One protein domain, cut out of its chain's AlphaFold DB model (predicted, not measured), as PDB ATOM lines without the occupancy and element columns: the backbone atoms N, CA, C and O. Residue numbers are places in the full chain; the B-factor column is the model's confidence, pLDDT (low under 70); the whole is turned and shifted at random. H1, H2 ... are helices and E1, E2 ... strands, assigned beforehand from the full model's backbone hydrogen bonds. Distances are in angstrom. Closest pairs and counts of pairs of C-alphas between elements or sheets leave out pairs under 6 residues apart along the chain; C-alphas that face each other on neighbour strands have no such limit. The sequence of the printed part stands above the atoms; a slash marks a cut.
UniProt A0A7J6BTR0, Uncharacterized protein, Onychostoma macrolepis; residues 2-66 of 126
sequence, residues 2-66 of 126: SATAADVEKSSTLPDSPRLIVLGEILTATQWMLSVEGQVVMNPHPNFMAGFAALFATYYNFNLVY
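Overview. This is residues 2 to 66 of the 126 residues of an uncharacterized protein of Onychostoma macrolepis (UniProt A0A7J6BTR0). A small twisted sheet of three strands makes the middle, with the long helix H2 running along one face and the short helix H1 crossing the opposite face. The 65 printed residues hold two named helices and three named strands, in the order H1, E1, E2, E3, H2. The sheet runs E1, E2, E3, all antiparallel, and the class is mixed, helices and strands. The whole is compact, with a radius of gyration of the C-alphas of 11.3 A, and spans 31 by 25 by 16 A.

Arrangement. E1, residues 19 to 23, E2, residues 31 to 36, and E3, residues 39 to 46, form a meander, each strand the antiparallel neighbour of the one before. The sheet is only just strongly twisted, its C-alphas lying up to 4.0 A off the best plane. In the hairpin E1 and E2, N 21 and O 33 are within hydrogen-bond range at 2.9 A. In the hairpin E2 and E3, N 45 and O 32 are within that range at 2.8 A. H2, residues 48 to 61, is on the sheet at a height of 9.4 A, over E2, and runs along the strands at 7 degrees to E2 on the local plane. The closest C-alphas of E2 and H2 are those of Trp 32 and Phe 48, 6.2 A apart. H1, residues 5 to 11, is on the opposite face at a height of 9.4 A and runs across the strands, at 70 degrees to E2 on the local plane. The closest C-alphas of H1 and E3 are those of Ala 5 and Val 40, 5.8 A apart. H1 and H2 are apart. Every O i to N i+4 pair is within hydrogen-bond range in H1, and 8 of 10 are in H2.

Along the chain. E3 measures 19.1 A from first to last C-alpha, E2 17.3 A and E1 12.5 A. H2 measures 19.7 A and ends at C-alpha 61 (-16.876, 28.089, -34.624). H1 measures 10.0 A and begins at C-alpha 5 (-20.594, 18.813, -54.683).

Size, cuts and confidence. The two C-alphas farthest apart, those of Ser 2 and Asn 63, are 31.3 A apart. The printed part has no cut and no long link. No printed residue is under 70 in pLDDT.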
ATOM      1  N   SER A   2     -16.722   9.006 -57.849       73.81
ATOM      2  CA  SER A   2     -17.254   9.567 -56.600       73.81
ATOM      3  C   SER A   2     -18.089  10.802 -56.938       73.81
ATOM      4  O   SER A   2     -17.714  11.530 -57.858       73.81
ATOM      5  N   ALA A   3     -19.222  11.003 -56.262       84.81
ATOM      6  CA  ALA A   3     -20.093  12.153 -56.507       84.81
ATOM      7  C   ALA A   3     -19.361  13.471 -56.205       84.81
ATOM      8  O   ALA A   3     -18.518  13.528 -55.306       84.81
ATOM      9  N   THR A   4     -19.678  14.527 -56.951       90.81
ATOM     10  CA  THR A   4     -19.166  15.888 -56.723       90.81
ATOM     11  C   THR A   4     -20.154  16.723 -55.906       90.81
ATOM     12  O   THR A   4     -21.317  16.350 -55.760       90.81
ATOM     13  N   ALA A   5     -19.714  17.873 -55.385       91.44
ATOM     14  CA  ALA A   5     -20.594  18.813 -54.683       91.44
ATOM     15  C   ALA A   5     -21.823  19.197 -55.526       91.44
ATOM     16  O   ALA A   5     -22.952  19.131 -55.048       91.44
ATOM     17  N   ALA A   6     -21.610  19.487 -56.814       91.62
ATOM     18  CA  ALA A   6     -22.683  19.840 -57.738       91.62
ATOM     19  C   ALA A   6     -23.674  18.687 -57.969       91.62
ATOM     20  O   ALA A   6     -24.854  18.938 -58.203       91.62
ATOM     21  N   ASP A   7     -23.219  17.433 -57.914       91.75
ATOM     22  CA  ASP A   7     -24.111  16.273 -58.028       91.75
ATOM     23  C   ASP A   7     -25.004  16.151 -56.787       91.75
ATOM     24  O   ASP A   7     -26.198  15.872 -56.902       91.75
ATOM     25  N   VAL A   8     -24.446  16.410 -55.600       92.12
ATOM     26  CA  VAL A   8     -25.189  16.394 -54.332       92.12
ATOM     27  C   VAL A   8     -26.232  17.513 -54.293       92.12
ATOM     28  O   VAL A   8     -27.405  17.245 -54.056       92.12
ATOM     29  N   GLU A   9     -25.839  18.747 -54.604       92.12
ATOM     30  CA  GLU A   9     -26.738  19.912 -54.577       92.12
ATOM     31  C   GLU A   9     -27.871  19.823 -55.611       92.12
ATOM     32  O   GLU A   9     -28.960  20.351 -55.393       92.12
ATOM     33  N   LYS A  10     -27.648  19.128 -56.734       91.00
ATOM     34  CA  LYS A  10     -28.696  18.870 -57.736       91.00
ATOM     35  C   LYS A  10     -29.632  17.732 -57.350       91.00
ATOM     36  O   LYS A  10     -30.788  17.735 -57.767       91.00
ATOM     37  N   SER A  11     -29.126  16.728 -56.638       89.06
ATOM     38  CA  SER A  11     -29.882  15.509 -56.330       89.06
ATOM     39  C   SER A  11     -30.730  15.627 -55.071       89.06
ATOM     40  O   SER A  11     -31.659  14.838 -54.891       89.06
ATOM     41  N   SER A  12     -30.439  16.577 -54.184       87.81
ATOM     42  CA  SER A  12     -31.169  16.743 -52.929       87.81
ATOM     43  C   SER A  12     -31.084  18.168 -52.402       87.81
ATOM     44  O   SER A  12     -30.052  18.826 -52.489       87.81
ATOM     45  N   THR A  13     -32.171  18.624 -51.782       93.56
ATOM     46  CA  THR A  13     -32.167  19.871 -51.017       93.56
ATOM     47  C   THR A  13     -31.420  19.648 -49.707       93.56
ATOM     48  O   THR A  13     -31.838  18.843 -48.873       93.56
ATOM     49  N   LEU A  14     -30.300  20.345 -49.534       94.56
ATOM     50  CA  LEU A  14     -29.482  20.244 -48.332       94.56
ATOM     51  C   LEU A  14     -30.094  21.072 -47.188       94.56
ATOM     52  O   LEU A  14     -30.544  22.190 -47.429       94.56
ATOM     53  N   PRO A  15     -30.113  20.558 -45.944       93.56
ATOM     54  CA  PRO A  15     -30.571  21.325 -44.790       93.56
ATOM     55  C   PRO A  15     -29.657  22.512 -44.461       93.56
ATOM     56  O   PRO A  15     -28.447  22.461 -44.688       93.56
ATOM     57  N   ASP A  16     -30.221  23.518 -43.790       93.19
ATOM     58  CA  ASP A  16     -29.447  24.659 -43.279       93.19
ATOM     59  C   ASP A  16     -28.459  24.245 -42.179       93.19
ATOM     60  O   ASP A  16     -27.357  24.777 -42.050       93.19
ATOM     61  N   SER A  17     -28.855  23.258 -41.369       94.56
ATOM     62  CA  SER A  17     -27.999  22.738 -40.304       94.56
ATOM     63  C   SER A  17     -26.849  21.902 -40.880       94.56
ATOM     64  O   SER A  17     -27.071  21.151 -41.831       94.56
ATOM     65  N   PRO A  18     -25.642  21.952 -40.283       96.88
ATOM     66  CA  PRO A  18     -24.485  21.239 -40.811       96.88
ATOM     67  C   PRO A  18     -24.735  19.739 -41.030       96.88
ATOM     68  O   PRO A  18     -25.287  19.061 -40.151       96.88
ATOM     69  N   ARG A  19     -24.316  19.199 -42.183       95.12
ATOM     70  CA  ARG A  19     -24.404  17.762 -42.503       95.12
ATOM     71  C   ARG A  19     -23.075  17.220 -42.995       95.12
ATOM     72  O   ARG A  19     -22.473  17.758 -43.919       95.12
ATOM     73  N   LEU A  20     -22.660  16.105 -42.400       94.75
ATOM     74  CA  LEU A  20     -21.588  15.279 -42.936       94.75
ATOM     75  C   LEU A  20     -22.194  14.327 -43.966       94.75
ATOM     76  O   LEU A  20     -23.015  13.477 -43.623       94.75
ATOM     77  N   ILE A  21     -21.804  14.495 -45.221       94.44
ATOM     78  CA  ILE A  21     -22.279  13.694 -46.345       94.44
ATOM     79  C   ILE A  21     -21.225  12.624 -46.607       94.44
ATOM     80  O   ILE A  21     -20.075  12.937 -46.904       94.44
ATOM     81  N   VAL A  22     -21.606  11.361 -46.475       92.88
ATOM     82  CA  VAL A  22     -20.704  10.223 -46.668       92.88
ATOM     83  C   VAL A  22     -20.834   9.716 -48.102       92.88
ATOM     84  O   VAL A  22     -21.943   9.477 -48.575       92.88
ATOM     85  N   LEU A  23     -19.709   9.568 -48.805       90.69
ATOM     86  CA  LEU A  23     -19.700   9.135 -50.203       90.69
ATOM     87  C   LEU A  23     -19.483   7.623 -50.280       90.69
ATOM     88  O   LEU A  23     -18.352   7.138 -50.245       90.69
ATOM     89  N   GLY A  24     -20.589   6.889 -50.385       86.88
ATOM     90  CA  GLY A  24     -20.612   5.428 -50.429       86.88
ATOM     91  C   GLY A  24     -21.419   4.836 -49.280       86.88
ATOM     92  O   GLY A  24     -22.282   5.492 -48.700       86.88
ATOM     93  N   GLU A  25     -21.148   3.577 -48.952       85.56
ATOM     94  CA  GLU A  25     -21.780   2.899 -47.824       85.56
ATOM     95  C   GLU A  25     -21.139   3.349 -46.502       85.56
ATOM     96  O   GLU A  25     -19.920   3.413 -46.381       85.56
ATOM     97  N   ILE A  26     -21.958   3.652 -45.490       79.56
ATOM     98  CA  ILE A  26     -21.546   4.351 -44.256       79.56
ATOM     99  C   ILE A  26     -20.329   3.715 -43.564       79.56
ATOM    100  O   ILE A  26     -19.476   4.436 -43.051       79.56
ATOM    101  N   LEU A  27     -20.235   2.383 -43.547       81.81
ATOM    102  CA  LEU A  27     -19.169   1.659 -42.844       81.81
ATOM    103  C   LEU A  27     -17.893   1.467 -43.675       81.81
ATOM    104  O   LEU A  27     -16.851   1.129 -43.117       81.81
ATOM    105  N   THR A  28     -17.962   1.662 -44.992       85.19
ATOM    106  CA  THR A  28     -16.856   1.392 -45.931       85.19
ATOM    107  C   THR A  28     -16.413   2.633 -46.706       85.19
ATOM    108  O   THR A  28     -15.378   2.616 -47.375       85.19
ATOM    109  N   ALA A  29     -17.165   3.728 -46.603       85.94
ATOM    110  CA  ALA A  29     -16.884   4.975 -47.284       85.94
ATOM    111  C   ALA A  29     -15.556   5.586 -46.829       85.94
ATOM    112  O   ALA A  29     -15.264   5.747 -45.644       85.94
ATOM    113  N   THR A  30     -14.761   5.986 -47.813       86.75
ATOM    114  CA  THR A  30     -13.436   6.578 -47.599       86.75
ATOM    115  C   THR A  30     -13.441   8.092 -47.742       86.75
ATOM    116  O   THR A  30     -12.481   8.744 -47.324       86.75
ATOM    117  N   GLN A  31     -14.511   8.652 -48.314       93.06
ATOM    118  CA  GLN A  31     -14.648  10.069 -48.605       93.06
ATOM    119  C   GLN A  31     -15.907  10.660 -47.979       93.06
ATOM    120  O   GLN A  31     -16.937   9.997 -47.835       93.06
ATOM    121  N   TRP A  32     -15.818  11.940 -47.650       94.94
ATOM    122  CA  TRP A  32     -16.913  12.728 -47.111       94.94
ATOM    123  C   TRP A  32     -16.934  14.125 -47.735       94.94
ATOM    124  O   TRP A  32     -15.929  14.600 -48.261       94.94
ATOM    125  N   MET A  33     -18.087  14.776 -47.660       96.38
ATOM    126  CA  MET A  33     -18.280  16.205 -47.895       96.38
ATOM    127  C   MET A  33     -18.948  16.824 -46.665       96.38
ATOM    128  O   MET A  33     -19.536  16.115 -45.844       96.38
ATOM    129  N   LEU A  34     -18.886  18.144 -46.539       97.12
ATOM    130  CA  LEU A  34     -19.586  18.885 -45.487       97.12
ATOM    131  C   LEU A  34     -20.489  19.928 -46.131       97.12
ATOM    132  O   LEU A  34     -20.010  20.715 -46.949       97.12
ATOM    133  N   SER A  35     -21.759  19.953 -45.732       96.88
ATOM    134  CA  SER A  35     -22.666  21.050 -46.056       96.88
ATOM    135  C   SER A  35     -22.990  21.901 -44.838       96.88
ATOM    136  O   SER A  35     -23.080  21.384 -43.722       96.88
ATOM    137  N   VAL A  36     -23.174  23.198 -45.066       96.00
ATOM    138  CA  VAL A  36     -23.593  24.209 -44.085       96.00
ATOM    139  C   VAL A  36     -24.485  25.206 -44.830       96.00
ATOM    140  O   VAL A  36     -24.167  25.550 -45.963       96.00
ATOM    141  N   GLU A  37     -25.605  25.623 -44.235       94.00
ATOM    142  CA  GLU A  37     -26.556  26.574 -44.849       94.00
ATOM    143  C   GLU A  37     -27.017  26.161 -46.260       94.00
ATOM    144  O   GLU A  37     -27.065  26.960 -47.192       94.00
ATOM    145  N   GLY A  38     -27.318  24.869 -46.435       93.81
ATOM    146  CA  GLY A  38     -27.830  24.340 -47.700       93.81
ATOM    147  C   GLY A  38     -26.801  24.233 -48.832       93.81
ATOM    148  O   GLY A  38     -27.181  23.896 -49.952       93.81
ATOM    149  N   GLN A  39     -25.514  24.476 -48.564       94.56
ATOM    150  CA  GLN A  39     -24.448  24.434 -49.573       94.56
ATOM    151  C   GLN A  39     -23.312  23.507 -49.163       94.56
ATOM    152  O   GLN A  39     -22.974  23.408 -47.980       94.56
ATOM    153  N   VAL A  40     -22.685  22.841 -50.133       96.69
ATOM    154  CA  VAL A  40     -21.482  22.039 -49.890       96.69
ATOM    155  C   VAL A  40     -20.279  22.970 -49.739       96.69
ATOM    156  O   VAL A  40     -19.770  23.534 -50.702       96.69
ATOM    157  N   VAL A  41     -19.788  23.097 -48.508       95.56
ATOM    158  CA  VAL A  41     -18.641  23.952 -48.161       95.56
ATOM    159  C   VAL A  41     -17.309  23.201 -48.202       95.56
ATOM    160  O   VAL A  41     -16.251  23.819 -48.296       95.56
ATOM    161  N   MET A  42     -17.341  21.864 -48.160       94.56
ATOM    162  CA  MET A  42     -16.165  21.023 -48.389       94.56
ATOM    163  C   MET A  42     -16.458  19.947 -49.428       94.56
ATOM    164  O   MET A  42     -17.322  19.096 -49.230       94.56
ATOM    165  N   ASN A  43     -15.683  19.981 -50.511       93.19
ATOM    166  CA  ASN A  43     -15.649  18.966 -51.564       93.19
ATOM    167  C   ASN A  43     -15.150  17.602 -51.038       93.19
ATOM    168  O   ASN A  43     -14.645  17.544 -49.914       93.19
ATOM    169  N   PRO A  44     -15.257  16.510 -51.831       94.50
ATOM    170  CA  PRO A  44     -14.824  15.178 -51.419       94.50
ATOM    171  C   PRO A  44     -13.435  15.167 -50.779       94.50
ATOM    172  O   PRO A  44     -12.430  15.436 -51.441       94.50
ATOM    173  N   HIS A  45     -13.374  14.808 -49.502       93.38
ATOM    174  CA  HIS A  45     -12.142  14.728 -48.731       93.38
ATOM    175  C   HIS A  45     -11.999  13.333 -48.106       93.38
ATOM    176  O   HIS A  45     -13.003  12.743 -47.700       93.38
ATOM    177  N   PRO A  46     -10.784  12.755 -48.037       92.44
ATOM    178  CA  PRO A  46     -10.568  11.470 -47.381       92.44
ATOM    179  C   PRO A  46     -10.693  11.568 -45.853       92.44
ATOM    180  O   PRO A  46     -10.736  12.662 -45.285       92.44
ATOM    181  N   ASN A  47     -10.645  10.415 -45.182       90.12
ATOM    182  CA  ASN A  47     -10.609  10.282 -43.721       90.12
ATOM    183  C   ASN A  47     -11.890  10.787 -43.040       90.12
ATOM    184  O   ASN A  47     -11.996  11.946 -42.642       90.12
ATOM    185  N   PHE A  48     -12.835   9.869 -42.838       87.25
ATOM    186  CA  PHE A  48     -14.109  10.141 -42.175       87.25
ATOM    187  C   PHE A  48     -13.963  10.811 -40.798       87.25
ATOM    188  O   PHE A  48     -14.739  11.707 -40.479       87.25
ATOM    189  N   MET A  49     -12.950  10.443 -40.001       89.06
ATOM    190  CA  MET A  49     -12.747  11.050 -38.678       89.06
ATOM    191  C   MET A  49     -12.416  12.541 -38.774       89.06
ATOM    192  O   MET A  49     -12.893  13.326 -37.957       89.06
ATOM    193  N   ALA A  50     -11.661  12.952 -39.799       92.19
ATOM    194  CA  ALA A  50     -11.427  14.369 -40.070       92.19
ATOM    195  C   ALA A  50     -12.727  15.090 -40.462       92.19
ATOM    196  O   ALA A  50     -12.955  16.217 -40.032       92.19
ATOM    197  N   GLY A  51     -13.609  14.419 -41.208       93.88
ATOM    198  CA  GLY A  51     -14.930  14.943 -41.559       93.88
ATOM    199  C   GLY A  51     -15.847  15.122 -40.367       93.88
ATOM    200  O   GLY A  51     -16.473  16.168 -40.210       93.88
ATOM    201  N   PHE A  52     -15.877  14.137 -39.475       92.62
ATOM    202  CA  PHE A  52     -16.619  14.245 -38.230       92.62
ATOM    203  C   PHE A  52     -16.073  15.377 -37.345       92.62
ATOM    204  O   PHE A  52     -16.854  16.162 -36.808       92.62
ATOM    205  N   ALA A  53     -14.747  15.523 -37.247       93.38
ATOM    206  CA  ALA A  53     -14.129  16.640 -36.536       93.38
ATOM    207  C   ALA A  53     -14.487  17.998 -37.166       93.38
ATOM    208  O   ALA A  53     -14.811  18.932 -36.434       93.38
ATOM    209  N   ALA A  54     -14.494  18.103 -38.500       95.62
ATOM    210  CA  ALA A  54     -14.903  19.311 -39.214       95.62
ATOM    211  C   ALA A  54     -16.382  19.650 -38.963       95.62
ATOM    212  O   ALA A  54     -16.691  20.782 -38.594       95.62
ATOM    213  N   LEU A  55     -17.285  18.665 -39.064       95.62
ATOM    214  CA  LEU A  55     -18.700  18.823 -38.707       95.62
ATOM    215  C   LEU A  55     -18.846  19.336 -37.270       95.62
ATOM    216  O   LEU A  55     -19.603  20.272 -37.015       95.62
ATOM    217  N   PHE A  56     -18.133  18.716 -36.330       94.50
ATOM    218  CA  PHE A  56     -18.207  19.083 -34.924       94.50
ATOM    219  C   PHE A  56     -17.684  20.507 -34.693       94.50
ATOM    220  O   PHE A  56     -18.347  21.292 -34.020       94.50
ATOM    221  N   ALA A  57     -16.554  20.872 -35.308       94.06
ATOM    222  CA  ALA A  57     -15.960  22.206 -35.222       94.06
ATOM    223  C   ALA A  57     -16.886  23.308 -35.759       94.06
ATOM    224  O   ALA A  57     -16.961  24.377 -35.153       94.06
ATOM    225  N   THR A  58     -17.636  23.046 -36.833       96.06
ATOM    226  CA  THR A  58     -18.628  23.980 -37.398       96.06
ATOM    227  C   THR A  58     -19.629  24.457 -36.343       96.06
ATOM    228  O   THR A  58     -19.893  25.654 -36.249       96.06
ATOM    229  N   TYR A  59     -20.131  23.566 -35.481       95.19
ATOM    230  CA  TYR A  59     -21.088  23.957 -34.437       95.19
ATOM    231  C   TYR A  59     -20.507  24.955 -33.425       95.19
ATOM    232  O   TYR A  59     -21.217  25.855 -32.981       95.19
ATOM    233  N   TYR A  60     -19.221  24.844 -33.093       92.44
ATOM    234  CA  TYR A  60     -18.566  25.728 -32.123       92.44
ATOM    235  C   TYR A  60     -18.050  27.018 -32.751       92.44
ATOM    236  O   TYR A  60     -18.222  28.087 -32.171       92.44
ATOM    237  N   ASN A  61     -17.449  26.932 -33.938       94.25
ATOM    238  CA  ASN A  61     -16.876  28.089 -34.624       94.25
ATOM    239  C   ASN A  61     -17.953  29.070 -35.092       94.25
ATOM    240  O   ASN A  61     -17.741  30.279 -35.037       94.25
ATOM    241  N   PHE A  62     -19.110  28.559 -35.521       94.38
ATOM    242  CA  PHE A  62     -20.222  29.377 -36.011       94.38
ATOM    243  C   PHE A  62     -21.358  29.530 -34.989       94.38
ATOM    244  O   PHE A  62     -22.389  30.114 -35.308       94.38
ATOM    245  N   ASN A  63     -21.176  29.034 -33.755       93.62
ATOM    246  CA  ASN A  63     -22.163  29.104 -32.671       93.62
ATOM    247  C   ASN A  63     -23.559  28.589 -33.090       93.62
ATOM    248  O   ASN A  63     -24.580  29.245 -32.873       93.62
ATOM    249  N   LEU A  64     -23.590  27.415 -33.721       94.38
ATOM    250  CA  LEU A  64     -24.811  26.797 -34.238       94.38
ATOM    251  C   LEU A  64     -25.402  25.809 -33.231       94.38
ATOM    252  O   LEU A  64     -24.692  25.165 -32.457       94.38
ATOM    253  N   VAL A  65     -26.718  25.627 -33.300       92.44
ATOM    254  CA  VAL A  65     -27.420  24.587 -32.542       92.44
ATOM    255  C   VAL A  65     -27.261  23.246 -33.257       92.44
ATOM    256  O   VAL A  65     -27.368  23.176 -34.482       92.44
ATOM    257  N   TYR A  66     -27.026  22.173 -32.497       94.88
ATOM    258  CA  TYR A  66     -26.993  20.821 -33.053       94.88
ATOM    259  C   TYR A  66     -28.278  20.481 -33.808       94.88
ATOM    260  O   TYR A  66     -29.382  20.819 -33.382       94.88
TER     261      TYR A  66